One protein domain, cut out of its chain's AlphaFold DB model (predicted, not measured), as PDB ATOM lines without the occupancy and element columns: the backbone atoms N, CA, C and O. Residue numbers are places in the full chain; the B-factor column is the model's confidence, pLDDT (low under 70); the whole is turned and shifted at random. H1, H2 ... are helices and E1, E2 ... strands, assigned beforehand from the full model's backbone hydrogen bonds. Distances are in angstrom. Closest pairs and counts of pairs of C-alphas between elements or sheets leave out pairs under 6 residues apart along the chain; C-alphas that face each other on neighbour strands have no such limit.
ATOM      1  N   ARG A  78     189.996 206.496 195.776       75.31
ATOM      2  CA  ARG A  78     190.778 206.686 194.544       75.31
ATOM      3  C   ARG A  78     192.275 206.400 194.689       75.31
ATOM      4  O   ARG A  78     192.937 206.151 193.688       75.31
ATOM      5  N   TYR A  79     192.797 206.415 195.915       75.38
ATOM      6  CA  TYR A  79     194.190 206.067 196.219       75.38
ATOM      7  C   TYR A  79     194.375 204.563 196.454       75.38
ATOM      8  O   TYR A  79     195.504 204.083 196.544       75.38
ATOM      9  N   SER A  80     193.279 203.810 196.583       78.62
ATOM     10  CA  SER A  80     193.331 202.361 196.726       78.62
ATOM     11  C   SER A  80     193.448 201.713 195.352       78.62
ATOM     12  O   SER A  80     192.604 201.905 194.478       78.62
ATOM     13  N   ILE A  81     194.503 200.926 195.160       83.44
ATOM     14  CA  ILE A  81     194.660 200.096 193.967       83.44
ATOM     15  C   ILE A  81     193.996 198.747 194.259       83.44
ATOM     16  O   ILE A  81     194.363 198.067 195.219       83.44
ATOM     17  N   ALA A  82     193.020 198.360 193.434       80.06
ATOM     18  CA  ALA A  82     192.341 197.072 193.560       80.06
ATOM     19  C   ALA A  82     193.337 195.904 193.446       80.06
ATOM     20  O   ALA A  82     194.264 195.939 192.631       80.06
ATOM     21  N   ASP A  83     193.142 194.880 194.280       78.94
ATOM     22  CA  ASP A  83     193.967 193.665 194.332       78.94
ATOM     23  C   ASP A  83     195.472 193.928 194.519       78.94
ATOM     24  O   ASP A  83     196.321 193.114 194.139       78.94
ATOM     25  N   ALA A  84     195.818 195.085 195.092       82.88
ATOM     26  CA  ALA A  84     197.186 195.430 195.420       82.88
ATOM     27  C   ALA A  84     197.524 195.086 196.871       82.88
ATOM     28  O   ALA A  84     196.761 195.341 197.802       82.88
ATOM     29  N   THR A  85     198.720 194.546 197.064       83.31
ATOM     30  CA  THR A  85     199.307 194.281 198.375       83.31
ATOM     31  C   THR A  85     200.493 195.202 198.602       83.31
ATOM     32  O   THR A  85     201.308 195.399 197.701       83.31
ATOM     33  N   VAL A  86     200.612 195.734 199.815       77.69
ATOM     34  CA  VAL A  86     201.765 196.539 200.228       77.69
ATOM     35  C   VAL A  86     202.798 195.625 200.886       77.69
ATOM     36  O   VAL A  86     202.456 194.747 201.681       77.69
ATOM     37  N   SER A  87     204.068 195.812 200.543       76.88
ATOM     38  CA  SER A  87     205.187 195.102 201.155       76.88
ATOM     39  C   SER A  87     205.335 195.433 202.647       76.88
ATOM     40  O   SER A  87     204.832 196.439 203.146       76.88
ATOM     41  N   LYS A  88     206.048 194.584 203.399       74.19
ATOM     42  CA  LYS A  88     206.211 194.745 204.860       74.19
ATOM     43  C   LYS A  88     206.919 196.040 205.264       74.19
ATOM     44  O   LYS A  88     206.656 196.574 206.334       74.19
ATOM     45  N   ASP A  89     207.830 196.512 204.425       72.81
ATOM     46  CA  ASP A  89     208.557 197.771 204.585       72.81
ATOM     47  C   ASP A  89     207.735 198.988 204.130       72.81
ATOM     48  O   ASP A  89     208.200 200.121 204.219       72.81
ATOM     49  N   GLY A  90     206.513 198.769 203.640       63.25
ATOM     50  CA  GLY A  90     205.619 199.812 203.162       63.25
ATOM     51  C   GLY A  90     205.990 200.342 201.784       63.25
ATOM     52  O   GLY A  90     205.123 200.901 201.136       63.25
ATOM     53  N   THR A  91     207.226 200.151 201.315       67.75
ATOM     54  CA  THR A  91     207.797 200.878 200.167       67.75
ATOM     55  C   THR A  91     207.271 200.438 198.801       67.75
ATOM     56  O   THR A  91     207.324 201.210 197.846       67.75
ATOM     57  N   THR A  92     206.769 199.207 198.694       71.31
ATOM     58  CA  THR A  92     206.438 198.573 197.417       71.31
ATOM     59  C   THR A  92     204.969 198.183 197.393       71.31
ATOM     60  O   THR A  92     204.488 197.465 198.267       71.31
ATOM     61  N   ILE A  93     204.259 198.631 196.360       77.19
ATOM     62  CA  ILE A  93     202.891 198.201 196.077       77.19
ATOM     63  C   ILE A  93     202.953 197.205 194.922       77.19
ATOM     64  O   ILE A  93     203.478 197.516 193.854       77.19
ATOM     65  N   VAL A  94     202.425 196.004 195.141       80.19
ATOM     66  CA  VAL A  94     202.379 194.930 194.144       80.19
ATOM     67  C   VAL A  94     200.930 194.691 193.764       80.19
ATOM     68  O   VAL A  94     200.124 194.369 194.628       80.19
ATOM     69  N   THR A  95     200.604 194.812 192.479       82.88
ATOM     70  CA  THR A  95     199.309 194.395 191.922       82.88
ATOM     71  C   THR A  95     199.516 193.215 190.980       82.88
ATOM     72  O   THR A  95     200.518 193.147 190.269       82.88
ATOM     73  N   THR A  96     198.570 192.276 190.982       81.38
ATOM     74  CA  THR A  96     198.591 191.084 190.115       81.38
ATOM     75  C   THR A  96     197.576 191.168 188.974       81.38
ATOM     76  O   THR A  96     197.278 190.164 188.328       81.38
ATOM     77  N   SER A  97     197.055 192.369 188.689       84.00
ATOM     78  CA  SER A  97     196.055 192.567 187.639       84.00
ATOM     79  C   SER A  97     196.590 192.154 186.255       84.00
ATOM     80  O   SER A  97     197.530 192.773 185.737       84.00
ATOM     81  N   PRO A  98     195.983 191.142 185.598       83.75
ATOM     82  CA  PRO A  98     196.443 190.670 184.295       83.75
ATOM     83  C   PRO A  98     196.217 191.716 183.198       83.75
ATOM     84  O   PRO A  98     196.985 191.763 182.235       83.75
ATOM     85  N   VAL A  99     195.207 192.578 183.363       87.62
ATOM     86  CA  VAL A  99     194.867 193.652 182.419       87.62
ATOM     87  C   VAL A  99     196.013 194.657 182.317       87.62
ATOM     88  O   VAL A  99     196.450 194.972 181.214       87.62
ATOM     89  N   LEU A 100     196.579 195.071 183.456       85.38
ATOM     90  CA  LEU A 100     197.707 196.011 183.503       85.38
ATOM     91  C   LEU A 100     199.003 195.426 182.915       85.38
ATOM     92  O   LEU A 100     199.906 196.168 182.543       85.38
ATOM     93  N   SER A 101     199.100 194.098 182.807       84.56
ATOM     94  CA  SER A 101     200.287 193.420 182.272       84.56
ATOM     95  C   SER A 101     200.247 193.196 180.757       84.56
ATOM     96  O   SER A 101     201.312 193.062 180.153       84.56
ATOM     97  N   HIS A 102     199.055 193.156 180.146       86.44
ATOM     98  CA  HIS A 102     198.869 192.824 178.724       86.44
ATOM     99  C   HIS A 102     198.330 193.989 177.887       86.44
ATOM    100  O   HIS A 102     198.650 194.075 176.702       86.44
ATOM    101  N   ASP A 103     197.538 194.887 178.478       90.94
ATOM    102  CA  ASP A 103     196.970 196.039 177.779       90.94
ATOM    103  C   ASP A 103     197.736 197.320 178.130       90.94
ATOM    104  O   ASP A 103     197.607 197.894 179.215       90.94
ATOM    105  N   SER A 104     198.513 197.803 177.161       89.81
ATOM    106  CA  SER A 104     199.311 199.019 177.306       89.81
ATOM    107  C   SER A 104     198.463 200.277 177.477       89.81
ATOM    108  O   SER A 104     198.911 201.213 178.141       89.81
ATOM    109  N   LYS A 105     197.237 200.315 176.939       91.12
ATOM    110  CA  LYS A 105     196.323 201.453 177.123       91.12
ATOM    111  C   LYS A 105     195.756 201.472 178.536       91.12
ATOM    112  O   LYS A 105     195.684 202.541 179.141       91.12
ATOM    113  N   ALA A 106     195.384 200.306 179.064       89.12
ATOM    114  CA  ALA A 106     194.919 200.181 180.442       89.12
ATOM    115  C   ALA A 106     196.023 200.557 181.439       89.12
ATOM    116  O   ALA A 106     195.767 201.327 182.363       89.12
ATOM    117  N   LEU A 107     197.257 200.092 181.210       88.12
ATOM    118  CA  LEU A 107     198.420 200.455 182.024       88.12
ATOM    119  C   LEU A 107     198.729 201.956 181.962       88.12
ATOM    120  O   LEU A 107     198.958 202.581 182.995       88.12
ATOM    121  N   LEU A 108     198.704 202.545 180.764       89.38
ATOM    122  CA  LEU A 108     198.920 203.978 180.571       89.38
ATOM    123  C   LEU A 108     197.897 204.808 181.351       89.38
ATOM    124  O   LEU A 108     198.279 205.698 182.109       89.38
ATOM    125  N   ARG A 109     196.608 204.496 181.178       88.50
ATOM    126  CA  ARG A 109     195.520 205.186 181.873       88.50
ATOM    127  C   ARG A 109     195.652 205.027 183.382       88.50
ATOM    128  O   ARG A 109     195.537 206.010 184.096       88.50
ATOM    129  N   PHE A 110     195.959 203.822 183.853       87.88
ATOM    130  CA  PHE A 110     196.192 203.567 185.269       87.88
ATOM    131  C   PHE A 110     197.308 204.458 185.834       87.88
ATOM    132  O   PHE A 110     197.101 205.112 186.849       87.88
ATOM    133  N   ILE A 111     198.461 204.542 185.166       85.94
ATOM    134  CA  ILE A 111     199.577 205.383 185.627       85.94
ATOM    135  C   ILE A 111     199.193 206.865 185.613       85.94
ATOM    136  O   ILE A 111     199.518 207.580 186.556       85.94
ATOM    137  N   GLN A 112     198.489 207.327 184.578       87.56
ATOM    138  CA  GLN A 112     197.997 208.705 184.506       87.56
ATOM    139  C   GLN A 112     197.001 209.009 185.630       87.56
ATOM    140  O   GLN A 112     197.131 210.037 186.290       87.56
ATOM    141  N   ASP A 113     196.061 208.100 185.892       85.75
ATOM    142  CA  ASP A 113     195.082 208.226 186.968       85.75
ATOM    143  C   ASP A 113     195.799 208.291 188.328       85.75
ATOM    144  O   ASP A 113     195.533 209.206 189.108       85.75
ATOM    145  N   GLN A 114     196.779 207.412 188.581       83.75
ATOM    146  CA  GLN A 114     197.583 207.431 189.811       83.75
ATOM    147  C   GLN A 114     198.440 208.701 189.942       83.75
ATOM    148  O   GLN A 114     198.530 209.269 191.028       83.75
ATOM    149  N   ALA A 115     199.032 209.189 188.850       81.38
ATOM    150  CA  ALA A 115     199.823 210.420 188.841       81.38
ATOM    151  C   ALA A 115     198.965 211.690 188.982       81.38
ATOM    152  O   ALA A 115     199.466 212.729 189.408       81.38
ATOM    153  N   SER A 116     197.677 211.615 188.628       80.81
ATOM    154  CA  SER A 116     196.715 212.711 188.788       80.81
ATOM    155  C   SER A 116     196.175 212.840 190.214       80.81
ATOM    156  O   SER A 116     195.525 213.839 190.537       80.81
ATOM    157  N   LEU A 117     196.431 211.843 191.070       80.12
ATOM    158  CA  LEU A 117     196.007 211.890 192.460       80.12
ATOM    159  C   LEU A 117     196.680 213.080 193.159       80.12
ATOM    160  O   LEU A 117     197.892 213.266 193.019       80.12
ATOM    161  N   PRO A 118     195.917 213.892 193.917       69.75
ATOM    162  CA  PRO A 118     196.464 215.046 194.609       69.75
ATOM    163  C   PRO A 118     197.712 214.671 195.421       69.75
ATOM    164  O   PRO A 118     197.656 213.714 196.209       69.75
ATOM    165  N   PRO A 119     198.833 215.394 195.239       69.38
ATOM    166  CA  PRO A 119     200.049 215.134 195.989       69.38
ATOM    167  C   PRO A 119     199.810 215.395 197.473       69.38
ATOM    168  O   PRO A 119     198.876 216.096 197.867       69.38
ATOM    169  N   LEU A 170     208.453 209.636 191.772       56.03
ATOM    170  CA  LEU A 170     208.844 209.694 190.370       56.03
ATOM    171  C   LEU A 170     210.341 209.987 190.261       56.03
ATOM    172  O   LEU A 170     210.843 210.999 190.756       56.03
ATOM    173  N   VAL A 171     211.046 209.066 189.615       62.34
ATOM    174  CA  VAL A 171     212.486 209.132 189.369       62.34
ATOM    175  C   VAL A 171     212.750 210.084 188.204       62.34
ATOM    176  O   VAL A 171     212.192 209.914 187.117       62.34
ATOM    177  N   GLY A 172     213.634 211.063 188.404       60.06
ATOM    178  CA  GLY A 172     214.018 212.021 187.362       60.06
ATOM    179  C   GLY A 172     214.749 211.390 186.164       60.06
ATOM    180  O   GLY A 172     215.262 210.269 186.224       60.06
ATOM    181  N   GLU A 173     214.852 212.129 185.054       59.56
ATOM    182  CA  GLU A 173     215.473 211.652 183.801       59.56
ATOM    183  C   GLU A 173     216.924 211.167 183.969       59.56
ATOM    184  O   GLU A 173     217.339 210.242 183.275       59.56
ATOM    185  N   ASN A 174     217.660 211.716 184.939       67.50
ATOM    186  CA  ASN A 174     219.060 211.375 185.222       67.50
ATOM    187  C   ASN A 174     219.261 210.699 186.587       67.50
ATOM    188  O   ASN A 174     220.384 210.604 187.078       67.50
ATOM    189  N   GLU A 175     218.180 210.251 187.224       64.75
ATOM    190  CA  GLU A 175     218.238 209.612 188.535       64.75
ATOM    191  C   GLU A 175     218.357 208.085 188.380       64.75
ATOM    192  O   GLU A 175     217.749 207.461 187.495       64.75
ATOM    193  N   LEU A 176     219.215 207.492 189.217       67.00
ATOM    194  CA  LEU A 176     219.460 206.053 189.260       67.00
ATOM    195  C   LEU A 176     218.219 205.343 189.796       67.00
ATOM    196  O   LEU A 176     217.814 205.562 190.934       67.00
ATOM    197  N   ALA A 177     217.648 204.454 188.988       65.00
ATOM    198  CA  ALA A 177     216.546 203.606 189.415       65.00
ATOM    199  C   ALA A 177     216.544 202.267 188.688       65.00
ATOM    200  O   ALA A 177     217.237 202.058 187.688       65.00
ATOM    201  N   PHE A 178     215.735 201.348 189.198       60.47
ATOM    202  CA  PHE A 178     215.468 200.074 188.552       60.47
ATOM    203  C   PHE A 178     214.482 200.288 187.393       60.47
ATOM    204  O   PHE A 178     213.276 200.390 187.593       60.47
ATOM    205  N   ARG A 179     215.004 200.378 186.162       66.75
ATOM    206  CA  ARG A 179     214.221 200.611 184.930       66.75
ATOM    207  C   ARG A 179     213.880 199.300 184.201       66.75
ATOM    208  O   ARG A 179     214.111 199.180 183.001       66.75
ATOM    209  N   GLY A 180     213.392 198.302 184.943       56.97
ATOM    210  CA  GLY A 180     213.043 196.968 184.419       56.97
ATOM    211  C   GLY A 180     214.199 195.956 184.371       56.97
ATOM    212  O   GLY A 180     214.058 194.883 183.800       56.97
ATOM    213  N   LYS A 181     215.356 196.274 184.968       59.22
ATOM    214  CA  LYS A 181     216.496 195.353 185.130       59.22
ATOM    215  C   LYS A 181     216.858 195.219 186.606       59.22
ATOM    216  O   LYS A 181     216.598 196.137 187.378       59.22
ATOM    217  N   SER A 182     217.531 194.129 186.980       59.50
ATOM    218  CA  SER A 182     218.045 193.914 188.347       59.50
ATOM    219  C   SER A 182     219.175 194.871 188.747       59.50
ATOM    220  O   SER A 182     219.606 194.863 189.894       59.50
ATOM    221  N   THR A 183     219.672 195.688 187.816       65.94
ATOM    222  CA  THR A 183     220.694 196.706 188.061       65.94
ATOM    223  C   THR A 183     220.100 198.102 187.913       65.94
ATOM    224  O   THR A 183     219.357 198.382 186.968       65.94
ATOM    225  N   GLN A 184     220.435 198.990 188.852       67.31
ATOM    226  CA  GLN A 184     220.073 200.399 188.748       67.31
ATOM    227  C   GLN A 184     220.767 201.012 187.538       67.31
ATOM    228  O   GLN A 184     221.960 200.800 187.309       67.31
ATOM    229  N   THR A 185     220.018 201.764 186.745       65.25
ATOM    230  CA  THR A 185     220.549 202.375 185.534       65.25
ATOM    231  C   THR A 185     219.803 203.657 185.200       65.25
ATOM    232  O   THR A 185     218.618 203.826 185.495       65.25
ATOM    233  N   THR A 186     220.518 204.584 184.575       64.25
ATOM    234  CA  THR A 186     219.968 205.823 184.021       64.25
ATOM    235  C   THR A 186     219.376 205.614 182.623       64.25
ATOM    236  O   THR A 186     218.674 206.484 182.124       64.25
ATOM    237  N   THR A 187     219.597 204.449 181.994       53.78
ATOM    238  CA  THR A 187     219.109 204.121 180.642       53.78
ATOM    239  C   THR A 187     218.421 202.749 180.616       53.78
ATOM    240  O   THR A 187     218.856 201.833 181.303       53.78
ATOM    241  N   PRO A 188     217.371 202.523 179.812       56.38
ATOM    242  CA  PRO A 188     216.881 203.379 178.742       56.38
ATOM    243  C   PRO A 188     215.926 204.470 179.236       56.38
ATOM    244  O   PRO A 188     215.011 204.214 180.017       56.38
ATOM    245  N   THR A 189     216.098 205.676 178.699       60.81
ATOM    246  CA  THR A 189     215.093 206.739 178.768       60.81
ATOM    247  C   THR A 189     214.090 206.478 177.653       60.81
ATOM    248  O   THR A 189     214.441 206.475 176.469       60.81
ATOM    249  N   VAL A 190     212.849 206.169 178.011       66.19
ATOM    250  CA  VAL A 190     211.781 206.034 177.017       66.19
ATOM    251  C   VAL A 190     211.244 207.430 176.741       66.19
ATOM    252  O   VAL A 190     211.015 208.186 177.675       66.19
ATOM    253  N   LYS A 191     211.092 207.793 175.462       70.25
ATOM    254  CA  LYS A 191     210.749 209.170 175.064       70.25
ATOM    255  C   LYS A 191     209.340 209.585 175.494       70.25
ATOM    256  O   LYS A 191     209.050 210.773 175.519       70.25
ATOM    257  N   SER A 192     208.469 208.616 175.782       81.31
ATOM    258  CA  SER A 192     207.103 208.863 176.230       81.31
ATOM    259  C   SER A 192     206.581 207.724 177.112       81.31
ATOM    260  O   SER A 192     207.062 206.583 177.031       81.31
ATOM    261  N   LEU A 193     205.584 208.033 177.945       81.50
ATOM    262  CA  LEU A 193     204.935 207.069 178.834       81.50
ATOM    263  C   LEU A 193     204.201 205.973 178.040       81.50
ATOM    264  O   LEU A 193     204.210 204.810 178.437       81.50
ATOM    265  N   GLU A 194     203.646 206.309 176.874       85.81
ATOM    266  CA  GLU A 194     202.976 205.372 175.964       85.81
ATOM    267  C   GLU A 194     203.952 204.325 175.421       85.81
ATOM    268  O   GLU A 194     203.662 203.128 175.419       85.81
ATOM    269  N   GLN A 195     205.136 204.767 174.983       83.94
ATOM    270  CA  GLN A 195     206.179 203.863 174.502       83.94
ATOM    271  C   GLN A 195     206.690 202.959 175.622       83.94
ATOM    272  O   GLN A 195     207.012 201.794 175.374       83.94
ATOM    273  N   TRP A 196     206.775 203.488 176.843       84.38
ATOM    274  CA  TRP A 196     207.155 202.708 178.013       84.38
ATOM    275  C   TRP A 196     206.105 201.630 178.310       84.38
ATOM    276  O   TRP A 196     206.463 200.453 178.375       84.38
ATOM    277  N   ALA A 197     204.821 201.995 178.374       85.38
ATOM    278  CA  ALA A 197     203.731 201.063 178.666       85.38
ATOM    279  C   ALA A 197     203.629 199.960 177.601       85.38
ATOM    280  O   ALA A 197     203.481 198.783 177.923       85.38
ATOM    281  N   TRP A 198     203.796 200.318 176.323       86.06
ATOM    282  CA  TRP A 198     203.833 199.348 175.230       86.06
ATOM    283  C   TRP A 198     204.991 198.351 175.366       86.06
ATOM    284  O   TRP A 198     204.788 197.145 175.213       86.06
ATOM    285  N   LYS A 199     206.201 198.830 175.692       82.62
ATOM    286  CA  LYS A 199     207.361 197.952 175.914       82.62
ATOM    287  C   LYS A 199     207.161 197.040 177.120       82.62
ATOM    288  O   LYS A 199     207.473 195.858 177.017       82.62
ATOM    289  N   PHE A 200     206.623 197.575 178.214       83.12
ATOM    290  CA  PHE A 200     206.336 196.812 179.423       83.12
ATOM    291  C   PHE A 200     205.367 195.661 179.137       83.12
ATOM    292  O   PHE A 200     205.645 194.520 179.499       83.12
ATOM    293  N   CYS A 201     204.260 195.911 178.431       84.69
ATOM    294  CA  CYS A 201     203.291 194.859 178.115       84.69
ATOM    295  C   CYS A 201     203.869 193.782 177.182       84.69
ATOM    296  O   CYS A 201     203.632 192.597 177.403       84.69
ATOM    297  N   ASN A 202     204.703 194.172 176.214       84.38
ATOM    298  CA  ASN A 202     205.332 193.240 175.270       84.38
ATOM    299  C   ASN A 202     206.540 192.472 175.832       84.38
ATOM    300  O   ASN A 202     207.055 191.561 175.177       84.38
ATOM    301  N   GLU A 203     207.014 192.821 177.025       79.75
ATOM    302  CA  GLU A 203     208.094 192.098 177.683       79.75
ATOM    303  C   GLU A 203     207.642 190.687 178.096       79.75
ATOM    304  O   GLU A 203     206.599 190.512 178.727       79.75
TER     305      GLU A 203
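Overview. This is residues 78 to 119 and 170 to 203 of the 212 residues of an uncharacterized protein of Penicilliopsis zonata CBS 506.65 (UniProt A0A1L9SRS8). Three helices form a small cluster, with H2 and H3 meeting at a steep angle where H2 begins and the short H1 at the same corner. A small hairpin of E1 and E2 lies away from H2 and H3, and the long stretch of residues 170 to 192, with no named element, makes a wide loop on another side. The printed part has 76 residues, in chain order E1, E2, H1, H2, H3; its class is mostly helix, though under half of the residues are in named elements. The two strands are antiparallel. The whole is only just compact, close to loose, with a radius of gyration of the C-alphas of 13.2 A and spans of 30 by 29 by 25 A.

Arrangement. E1, residues 84 to 86, and E2, residues 93 to 95, form a hairpin with a short link; N 85 and O 94 are within hydrogen-bond range at 2.8 A. H1, residues 98 to 102, and H2, residues 104 to 115, touch only at the corner by their tight link, closest at the C-alphas of Leu 100 and Leu 107, 4.7 A. H3, residues 193 to 202, touches H2 at residues 104 to 108 alone, closest at the C-alphas of Ser 104 and Trp 198, 5.0 A. H2 and H3 run opposite ways at a steep tilt of 48 degrees. H3 also touches H1, closest at the C-alphas of His 102 and Cys 201, 4.9 A. E1 is apart from H1, H2 and H3. In H1, H2 and H3 every O i to N i+4 pair is within hydrogen-bond range.

Along the chain. E1 begins at C-alpha 84, (197.186, 195.430, 195.420). H2 is 16.2 A long and H3 14.3 A; H3 ends at C-alpha 202, (205.332, 193.240, 175.270).

Size, cuts and confidence. Residues 120 to 169 are not printed, and C-alphas 119 and 170 are 11.8 A apart across the cut. Confidence is low, with pLDDT under 70, at residues 90 to 91, 118 to 119 and 170 to 190.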